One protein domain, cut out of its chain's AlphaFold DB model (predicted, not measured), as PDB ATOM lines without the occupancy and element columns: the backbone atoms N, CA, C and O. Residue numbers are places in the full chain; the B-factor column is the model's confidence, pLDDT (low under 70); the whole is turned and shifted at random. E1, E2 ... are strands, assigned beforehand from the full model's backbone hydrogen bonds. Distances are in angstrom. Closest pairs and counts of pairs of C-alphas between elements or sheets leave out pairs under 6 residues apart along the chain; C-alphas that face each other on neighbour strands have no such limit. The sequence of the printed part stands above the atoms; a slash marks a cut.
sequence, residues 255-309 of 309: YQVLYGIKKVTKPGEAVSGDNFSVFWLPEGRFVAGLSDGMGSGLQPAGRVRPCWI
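AT A GLANCE: This is residues 255 to 309 of the 309 residues of an uncharacterized protein of Clostridiaceae bacterium AF42-6 (UniProt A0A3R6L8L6). Little regular structure is here: a slender two-strand hairpin, E1 and E2, lies in the middle, with a long unnamed stretch on each side of it. Residues 255 to 274 run the length of the domain and fold back into E1; residues 292 to 309 leave E2 and fold back too. The 55 printed residues hold two named strands, E1 then E2, antiparallel, and no named helix; the class is all strand, with 14 residues in named elements. The whole is loose, with a radius of gyration of the C-alphas of 14.0 A, and spans 42 by 21 by 14 A.

IN THESE COORDINATES: Find C-alpha 275 at (-24.685, 48.480, -19.656); from there E1, residues 275 to 281, runs 19.2 A. E2, residues 285 to 291, runs 19.3 A to C-alpha 291 at (-25.035, 48.976, -24.803).

HOW THE PARTS SIT: E1 and E2 form a hairpin with a tight link, antiparallel at 167 degrees. Look at N 277 and O 289, 2.9 A apart, within hydrogen-bond range.

THE WHOLE: The C-alphas farthest apart, Tyr 255 and Pro 300, are 44.4 A apart. The printed part has no cut. Residues 282 to 283 and 293 to 309 have pLDDT under 70.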
ATOM      1  N   TYR A 255     -42.016  28.237 -24.712       82.56
ATOM      2  CA  TYR A 255     -40.618  28.156 -24.288       82.56
ATOM      3  C   TYR A 255     -40.361  28.975 -23.026       82.56
ATOM      4  O   TYR A 255     -40.835  30.103 -22.885       82.56
ATOM      5  N   GLN A 256     -39.542  28.422 -22.132       82.19
ATOM      6  CA  GLN A 256     -39.018  29.115 -20.961       82.19
ATOM      7  C   GLN A 256     -37.546  29.467 -21.198       82.19
ATOM      8  O   GLN A 256     -36.741  28.599 -21.519       82.19
ATOM      9  N   VAL A 257     -37.190  30.743 -21.036       86.19
ATOM     10  CA  VAL A 257     -35.801  31.214 -21.180       86.19
ATOM     11  C   VAL A 257     -35.140  31.279 -19.808       86.19
ATOM     12  O   VAL A 257     -35.659  31.932 -18.897       86.19
ATOM     13  N   LEU A 258     -33.985  30.626 -19.687       90.00
ATOM     14  CA  LEU A 258     -33.049  30.751 -18.574       90.00
ATOM     15  C   LEU A 258     -31.831  31.536 -19.071       90.00
ATOM     16  O   LEU A 258     -31.278  31.202 -20.117       90.00
ATOM     17  N   TYR A 259     -31.410  32.569 -18.343       89.00
ATOM     18  CA  TYR A 259     -30.251  33.380 -18.714       89.00
ATOM     19  C   TYR A 259     -29.385  33.695 -17.491       89.00
ATOM     20  O   TYR A 259     -29.863  33.702 -16.358       89.00
ATOM     21  N   GLY A 260     -28.102  33.954 -17.737       90.44
ATOM     22  CA  GLY A 260     -27.132  34.381 -16.736       90.44
ATOM     23  C   GLY A 260     -26.333  35.563 -17.264       90.44
ATOM     24  O   GLY A 260     -26.095  35.664 -18.467       90.44
ATOM     25  N   ILE A 261     -25.942  36.469 -16.372       89.38
ATOM     26  CA  ILE A 261     -25.206  37.678 -16.740       89.38
ATOM     27  C   ILE A 261     -23.863  37.689 -16.019       89.38
ATOM     28  O   ILE A 261     -23.797  37.475 -14.808       89.38
ATOM     29  N   LYS A 262     -22.792  37.969 -16.764       88.81
ATOM     30  CA  LYS A 262     -21.442  38.162 -16.232       88.81
ATOM     31  C   LYS A 262     -20.938  39.540 -16.648       88.81
ATOM     32  O   LYS A 262     -20.818  39.807 -17.838       88.81
ATOM     33  N   LYS A 263     -20.621  40.393 -15.670       84.44
ATOM     34  CA  LYS A 263     -20.015  41.713 -15.893       84.44
ATOM     35  C   LYS A 263     -18.527  41.660 -15.550       84.44
ATOM     36  O   LYS A 263     -18.159  41.111 -14.514       84.44
ATOM     37  N   VAL A 264     -17.684  42.216 -16.418       85.31
ATOM     38  CA  VAL A 264     -16.228  42.299 -16.227       85.31
ATOM     39  C   VAL A 264     -15.814  43.763 -16.320       85.31
ATOM     40  O   VAL A 264     -16.231  44.468 -17.233       85.31
ATOM     41  N   THR A 265     -15.024  44.229 -15.356       82.12
ATOM     42  CA  THR A 265     -14.464  45.584 -15.349       82.12
ATOM     43  C   THR A 265     -13.038  45.579 -15.881       82.12
ATOM     44  O   THR A 265     -12.287  44.621 -15.688       82.12
ATOM     45  N   LYS A 266     -12.657  46.656 -16.574       81.19
ATOM     46  CA  LYS A 266     -11.281  46.847 -17.031       81.19
ATOM     47  C   LYS A 266     -10.371  47.093 -15.815       81.19
ATOM     48  O   LYS A 266     -10.772  47.825 -14.908       81.19
ATOM     49  N   PRO A 267      -9.158  46.513 -15.759       77.19
ATOM     50  CA  PRO A 267      -8.236  46.749 -14.651       77.19
ATOM     51  C   PRO A 267      -7.892  48.242 -14.534       77.19
ATOM     52  O   PRO A 267      -7.527  48.875 -15.522       77.19
ATOM     53  N   GLY A 268      -8.024  48.793 -13.324       77.38
ATOM     54  CA  GLY A 268      -7.829  50.221 -13.037       77.38
ATOM     55  C   GLY A 268      -9.100  51.079 -13.113       77.38
ATOM     56  O   GLY A 268      -9.061  52.233 -12.697       77.38
ATOM     57  N   GLU A 269     -10.231  50.535 -13.574       73.12
ATOM     58  CA  GLU A 269     -11.525  51.227 -13.588       73.12
ATOM     59  C   GLU A 269     -12.465  50.668 -12.505       73.12
ATOM     60  O   GLU A 269     -12.607  49.456 -12.347       73.12
ATOM     61  N   ALA A 270     -13.140  51.554 -11.764       74.38
ATOM     62  CA  ALA A 270     -14.067  51.160 -10.697       74.38
ATOM     63  C   ALA A 270     -15.394  50.586 -11.229       74.38
ATOM     64  O   ALA A 270     -16.032  49.765 -10.573       74.38
ATOM     65  N   VAL A 271     -15.820  51.024 -12.417       76.81
ATOM     66  CA  VAL A 271     -17.106  50.667 -13.027       76.81
ATOM     67  C   VAL A 271     -16.885  50.391 -14.511       76.81
ATOM     68  O   VAL A 271     -16.199  51.153 -15.184       76.81
ATOM     69  N   SER A 272     -17.480  49.311 -15.024       75.00
ATOM     70  CA  SER A 272     -17.482  49.020 -16.465       75.00
ATOM     71  C   SER A 272     -18.508  49.905 -17.171       75.00
ATOM     72  O   SER A 272     -19.643  50.029 -16.693       75.00
ATOM     73  N   GLY A 273     -18.081  50.500 -18.290       77.12
ATOM     74  CA  GLY A 273     -18.900  51.344 -19.163       77.12
ATOM     75  C   GLY A 273     -20.022  50.596 -19.884       77.12
ATOM     76  O   GLY A 273     -20.971  51.235 -20.332       77.12
ATOM     77  N   ASP A 274     -19.964  49.264 -19.923       81.12
ATOM     78  CA  ASP A 274     -20.992  48.434 -20.544       81.12
ATOM     79  C   ASP A 274     -22.238  48.384 -19.662       81.12
ATOM     80  O   ASP A 274     -22.180  48.111 -18.447       81.12
ATOM     81  N   ASN A 275     -23.388  48.599 -20.296       84.62
ATOM     82  CA  ASN A 275     -24.685  48.480 -19.656       84.62
ATOM     83  C   ASN A 275     -25.526  47.416 -20.355       84.62
ATOM     84  O   ASN A 275     -25.552  47.333 -21.579       84.62
ATOM     85  N   PHE A 276     -26.234  46.611 -19.574       87.12
ATOM     86  CA  PHE A 276     -27.150  45.607 -20.095       87.12
ATOM     87  C   PHE A 276     -28.504  45.765 -19.411       87.12
ATOM     88  O   PHE A 276     -28.589  46.146 -18.243       87.12
ATOM     89  N   SER A 277     -29.568  45.432 -20.124       88.00
ATOM     90  CA  SER A 277     -30.909  45.330 -19.564       88.00
ATOM     91  C   SER A 277     -31.573  44.081 -20.113       88.00
ATOM     92  O   SER A 277     -31.434  43.737 -21.285       88.00
ATOM     93  N   VAL A 278     -32.258  43.353 -19.239       89.25
ATOM     94  CA  VAL A 278     -32.983  42.144 -19.615       89.25
ATOM     95  C   VAL A 278     -34.356  42.213 -18.985       89.25
ATOM     96  O   VAL A 278     -34.468  42.386 -17.772       89.25
ATOM     97  N   PHE A 279     -35.392  42.093 -19.803       86.38
ATOM     98  CA  PHE A 279     -36.771  42.156 -19.342       86.38
ATOM     99  C   PHE A 279     -37.702  41.351 -20.248       86.38
ATOM    100  O   PHE A 279     -37.387  40.994 -21.386       86.38
ATOM    101  N   TRP A 280     -38.867  41.034 -19.695       81.44
ATOM    102  CA  TRP A 280     -39.926  40.307 -20.377       81.44
ATOM    103  C   TRP A 280     -40.986  41.294 -20.835       81.44
ATOM    104  O   TRP A 280     -41.492  42.070 -20.029       81.44
ATOM    105  N   LEU A 281     -41.352  41.245 -22.114       80.50
ATOM    106  CA  LEU A 281     -42.522  41.967 -22.591       80.50
ATOM    107  C   LEU A 281     -43.783  41.113 -22.401       80.50
ATOM    108  O   LEU A 281     -43.729  39.893 -22.603       80.50
ATOM    109  N   PRO A 282     -44.935  41.743 -22.105       68.56
ATOM    110  CA  PRO A 282     -46.232  41.072 -21.983       68.56
ATOM    111  C   PRO A 282     -46.629  40.193 -23.177       68.56
ATOM    112  O   PRO A 282     -47.378  39.240 -23.028       68.56
ATOM    113  N   GLU A 283     -46.089  40.452 -24.367       69.19
ATOM    114  CA  GLU A 283     -46.351  39.679 -25.591       69.19
ATOM    115  C   GLU A 283     -45.619  38.319 -25.613       69.19
ATOM    116  O   GLU A 283     -45.477  37.694 -26.664       69.19
ATOM    117  N   GLY A 284     -45.066  37.879 -24.480       74.38
ATOM    118  CA  GLY A 284     -44.261  36.663 -24.393       74.38
ATOM    119  C   GLY A 284     -42.902  36.779 -25.087       74.38
ATOM    120  O   GLY A 284     -42.310  35.759 -25.442       74.38
ATOM    121  N   ARG A 285     -42.410  38.007 -25.301       80.25
ATOM    122  CA  ARG A 285     -41.083  38.268 -25.872       80.25
ATOM    123  C   ARG A 285     -40.063  38.467 -24.759       80.25
ATOM    124  O   ARG A 285     -40.312  39.183 -23.792       80.25
ATOM    125  N   PHE A 286     -38.904  37.853 -24.929       86.62
ATOM    126  CA  PHE A 286     -37.738  38.076 -24.090       86.62
ATOM    127  C   PHE A 286     -36.817  39.068 -24.795       86.62
ATOM    128  O   PHE A 286     -36.437  38.828 -25.943       86.62
ATOM    129  N   VAL A 287     -36.485  40.178 -24.138       90.00
ATOM    130  CA  VAL A 287     -35.591  41.196 -24.694       90.00
ATOM    131  C   VAL A 287     -34.372  41.338 -23.802       90.00
ATOM    132  O   VAL A 287     -34.478  41.499 -22.588       90.00
ATOM    133  N   ALA A 288     -33.210  41.277 -24.444       91.31
ATOM    134  CA  ALA A 288     -31.921  41.562 -23.850       91.31
ATOM    135  C   ALA A 288     -31.248  42.652 -24.687       91.31
ATOM    136  O   ALA A 288     -31.004  42.464 -25.879       91.31
ATOM    137  N   GLY A 289     -30.995  43.797 -24.064       90.94
ATOM    138  CA  GLY A 289     -30.229  44.897 -24.629       90.94
ATOM    139  C   GLY A 289     -28.826  44.924 -24.036       90.94
ATOM    140  O   GLY A 289     -28.652  44.729 -22.832       90.94
ATOM    141  N   LEU A 290     -27.829  45.185 -24.879       88.44
ATOM    142  CA  LEU A 290     -26.452  45.447 -24.477       88.44
ATOM    143  C   LEU A 290     -26.007  46.742 -25.155       88.44
ATOM    144  O   LEU A 290     -26.045  46.848 -26.378       88.44
ATOM    145  N   SER A 291     -25.613  47.721 -24.349       85.00
ATOM    146  CA  SER A 291     -25.035  48.976 -24.803       85.00
ATOM    147  C   SER A 291     -23.567  48.988 -24.418       85.00
ATOM    148  O   SER A 291     -23.235  48.980 -23.230       85.00
ATOM    149  N   ASP A 292     -22.710  49.053 -25.429       82.31
ATOM    150  CA  ASP A 292     -21.295  49.355 -25.254       82.31
ATOM    151  C   ASP A 292     -21.150  50.838 -24.882       82.31
ATOM    152  O   ASP A 292     -21.720  51.726 -25.529       82.31
ATOM    153  N   GLY A 293     -20.458  51.102 -23.780       67.75
ATOM    154  CA  GLY A 293     -20.133  52.453 -23.355       67.75
ATOM    155  C   GLY A 293     -18.727  52.802 -23.812       67.75
ATOM    156  O   GLY A 293     -17.769  52.175 -23.371       67.75
ATOM    157  N   MET A 294     -18.575  53.854 -24.624       66.50
ATOM    158  CA  MET A 294     -17.264  54.382 -25.022       66.50
ATOM    159  C   MET A 294     -16.482  54.946 -23.812       66.50
ATOM    160  O   MET A 294     -16.439  56.154 -23.612       66.50
ATOM    161  N   GLY A 295     -15.849  54.068 -23.028       56.91
ATOM    162  CA  GLY A 295     -14.707  54.331 -22.145       56.91
ATOM    163  C   GLY A 295     -14.955  55.130 -20.855       56.91
ATOM    164  O   GLY A 295     -15.450  56.252 -20.869       56.91
ATOM    165  N   SER A 296     -14.448  54.588 -19.739       54.78
ATOM    166  CA  SER A 296     -14.343  55.161 -18.383       54.78
ATOM    167  C   SER A 296     -15.656  55.361 -17.609       54.78
ATOM    168  O   SER A 296     -16.383  56.338 -17.770       54.78
ATOM    169  N   GLY A 297     -15.917  54.442 -16.671       54.94
ATOM    170  CA  GLY A 297     -17.106  54.411 -15.806       54.94
ATOM    171  C   GLY A 297     -17.246  55.542 -14.776       54.94
ATOM    172  O   GLY A 297     -18.138  55.477 -13.933       54.94
ATOM    173  N   LEU A 298     -16.408  56.580 -14.835       55.53
ATOM    174  CA  LEU A 298     -16.552  57.808 -14.053       55.53
ATOM    175  C   LEU A 298     -16.001  59.000 -14.854       55.53
ATOM    176  O   LEU A 298     -14.814  59.310 -14.793       55.53
ATOM    177  N   GLN A 299     -16.868  59.715 -15.570       51.41
ATOM    178  CA  GLN A 299     -16.626  61.141 -15.793       51.41
ATOM    179  C   GLN A 299     -17.119  61.915 -14.555       51.41
ATOM    180  O   GLN A 299     -18.170  61.564 -14.013       51.41
ATOM    181  N   PRO A 300     -16.424  62.980 -14.110       39.62
ATOM    182  CA  PRO A 300     -16.730  63.760 -12.897       39.62
ATOM    183  C   PRO A 300     -18.023  64.602 -12.983       39.62
ATOM    184  O   PRO A 300     -18.185  65.590 -12.275       39.62
ATOM    185  N   ALA A 301     -18.968  64.210 -13.837       40.12
ATOM    186  CA  ALA A 301     -20.257  64.855 -14.031       40.12
ATOM    187  C   ALA A 301     -21.402  63.827 -14.007       40.12
ATOM    188  O   ALA A 301     -22.187  63.766 -14.944       40.12
ATOM    189  N   GLY A 302     -21.468  62.988 -12.963       38.28
ATOM    190  CA  GLY A 302     -22.696  62.409 -12.377       38.28
ATOM    191  C   GLY A 302     -23.727  61.688 -13.261       38.28
ATOM    192  O   GLY A 302     -24.780  61.310 -12.754       38.28
ATOM    193  N   ARG A 303     -23.491  61.482 -14.557       35.88
ATOM    194  CA  ARG A 303     -24.492  60.951 -15.481       35.88
ATOM    195  C   ARG A 303     -24.193  59.485 -15.759       35.88
ATOM    196  O   ARG A 303     -23.696  59.126 -16.822       35.88
ATOM    197  N   VAL A 304     -24.536  58.627 -14.795       40.19
ATOM    198  CA  VAL A 304     -24.895  57.242 -15.123       40.19
ATOM    199  C   VAL A 304     -25.966  57.369 -16.200       40.19
ATOM    200  O   VAL A 304     -26.985  58.005 -15.952       40.19
ATOM    201  N   ARG A 305     -25.707  56.894 -17.421       40.19
ATOM    202  CA  ARG A 305     -26.746  56.823 -18.449       40.19
ATOM    203  C   ARG A 305     -27.603  55.604 -18.106       40.19
ATOM    204  O   ARG A 305     -27.152  54.489 -18.376       40.19
ATOM    205  N   PRO A 306     -28.795  55.747 -17.494       38.53
ATOM    206  CA  PRO A 306     -29.771  54.677 -17.584       38.53
ATOM    207  C   PRO A 306     -29.986  54.419 -19.075       38.53
ATOM    208  O   PRO A 306     -30.318  55.333 -19.832       38.53
ATOM    209  N   CYS A 307     -29.708  53.192 -19.510       36.94
ATOM    210  CA  CYS A 307     -30.135  52.742 -20.821       36.94
ATOM    211  C   CYS A 307     -31.657  52.620 -20.729       36.94
ATOM    212  O   CYS A 307     -32.170  51.606 -20.264       36.94
ATOM    213  N   TRP A 308     -32.369  53.692 -21.068       29.80
ATOM    214  CA  TRP A 308     -33.788  53.612 -21.373       29.80
ATOM    215  C   TRP A 308     -33.879  52.974 -22.762       29.80
ATOM    216  O   TRP A 308     -33.487  53.599 -23.748       29.80
ATOM    217  N   ILE A 309     -34.272  51.700 -22.804       37.16
ATOM    218  CA  ILE A 309     -34.758  51.017 -24.011       37.16
ATOM    219  C   ILE A 309     -36.275  50.975 -23.898       37.16
ATOM    220  O   ILE A 309     -36.743  50.633 -22.788       37.16
TER     221      ILE A 309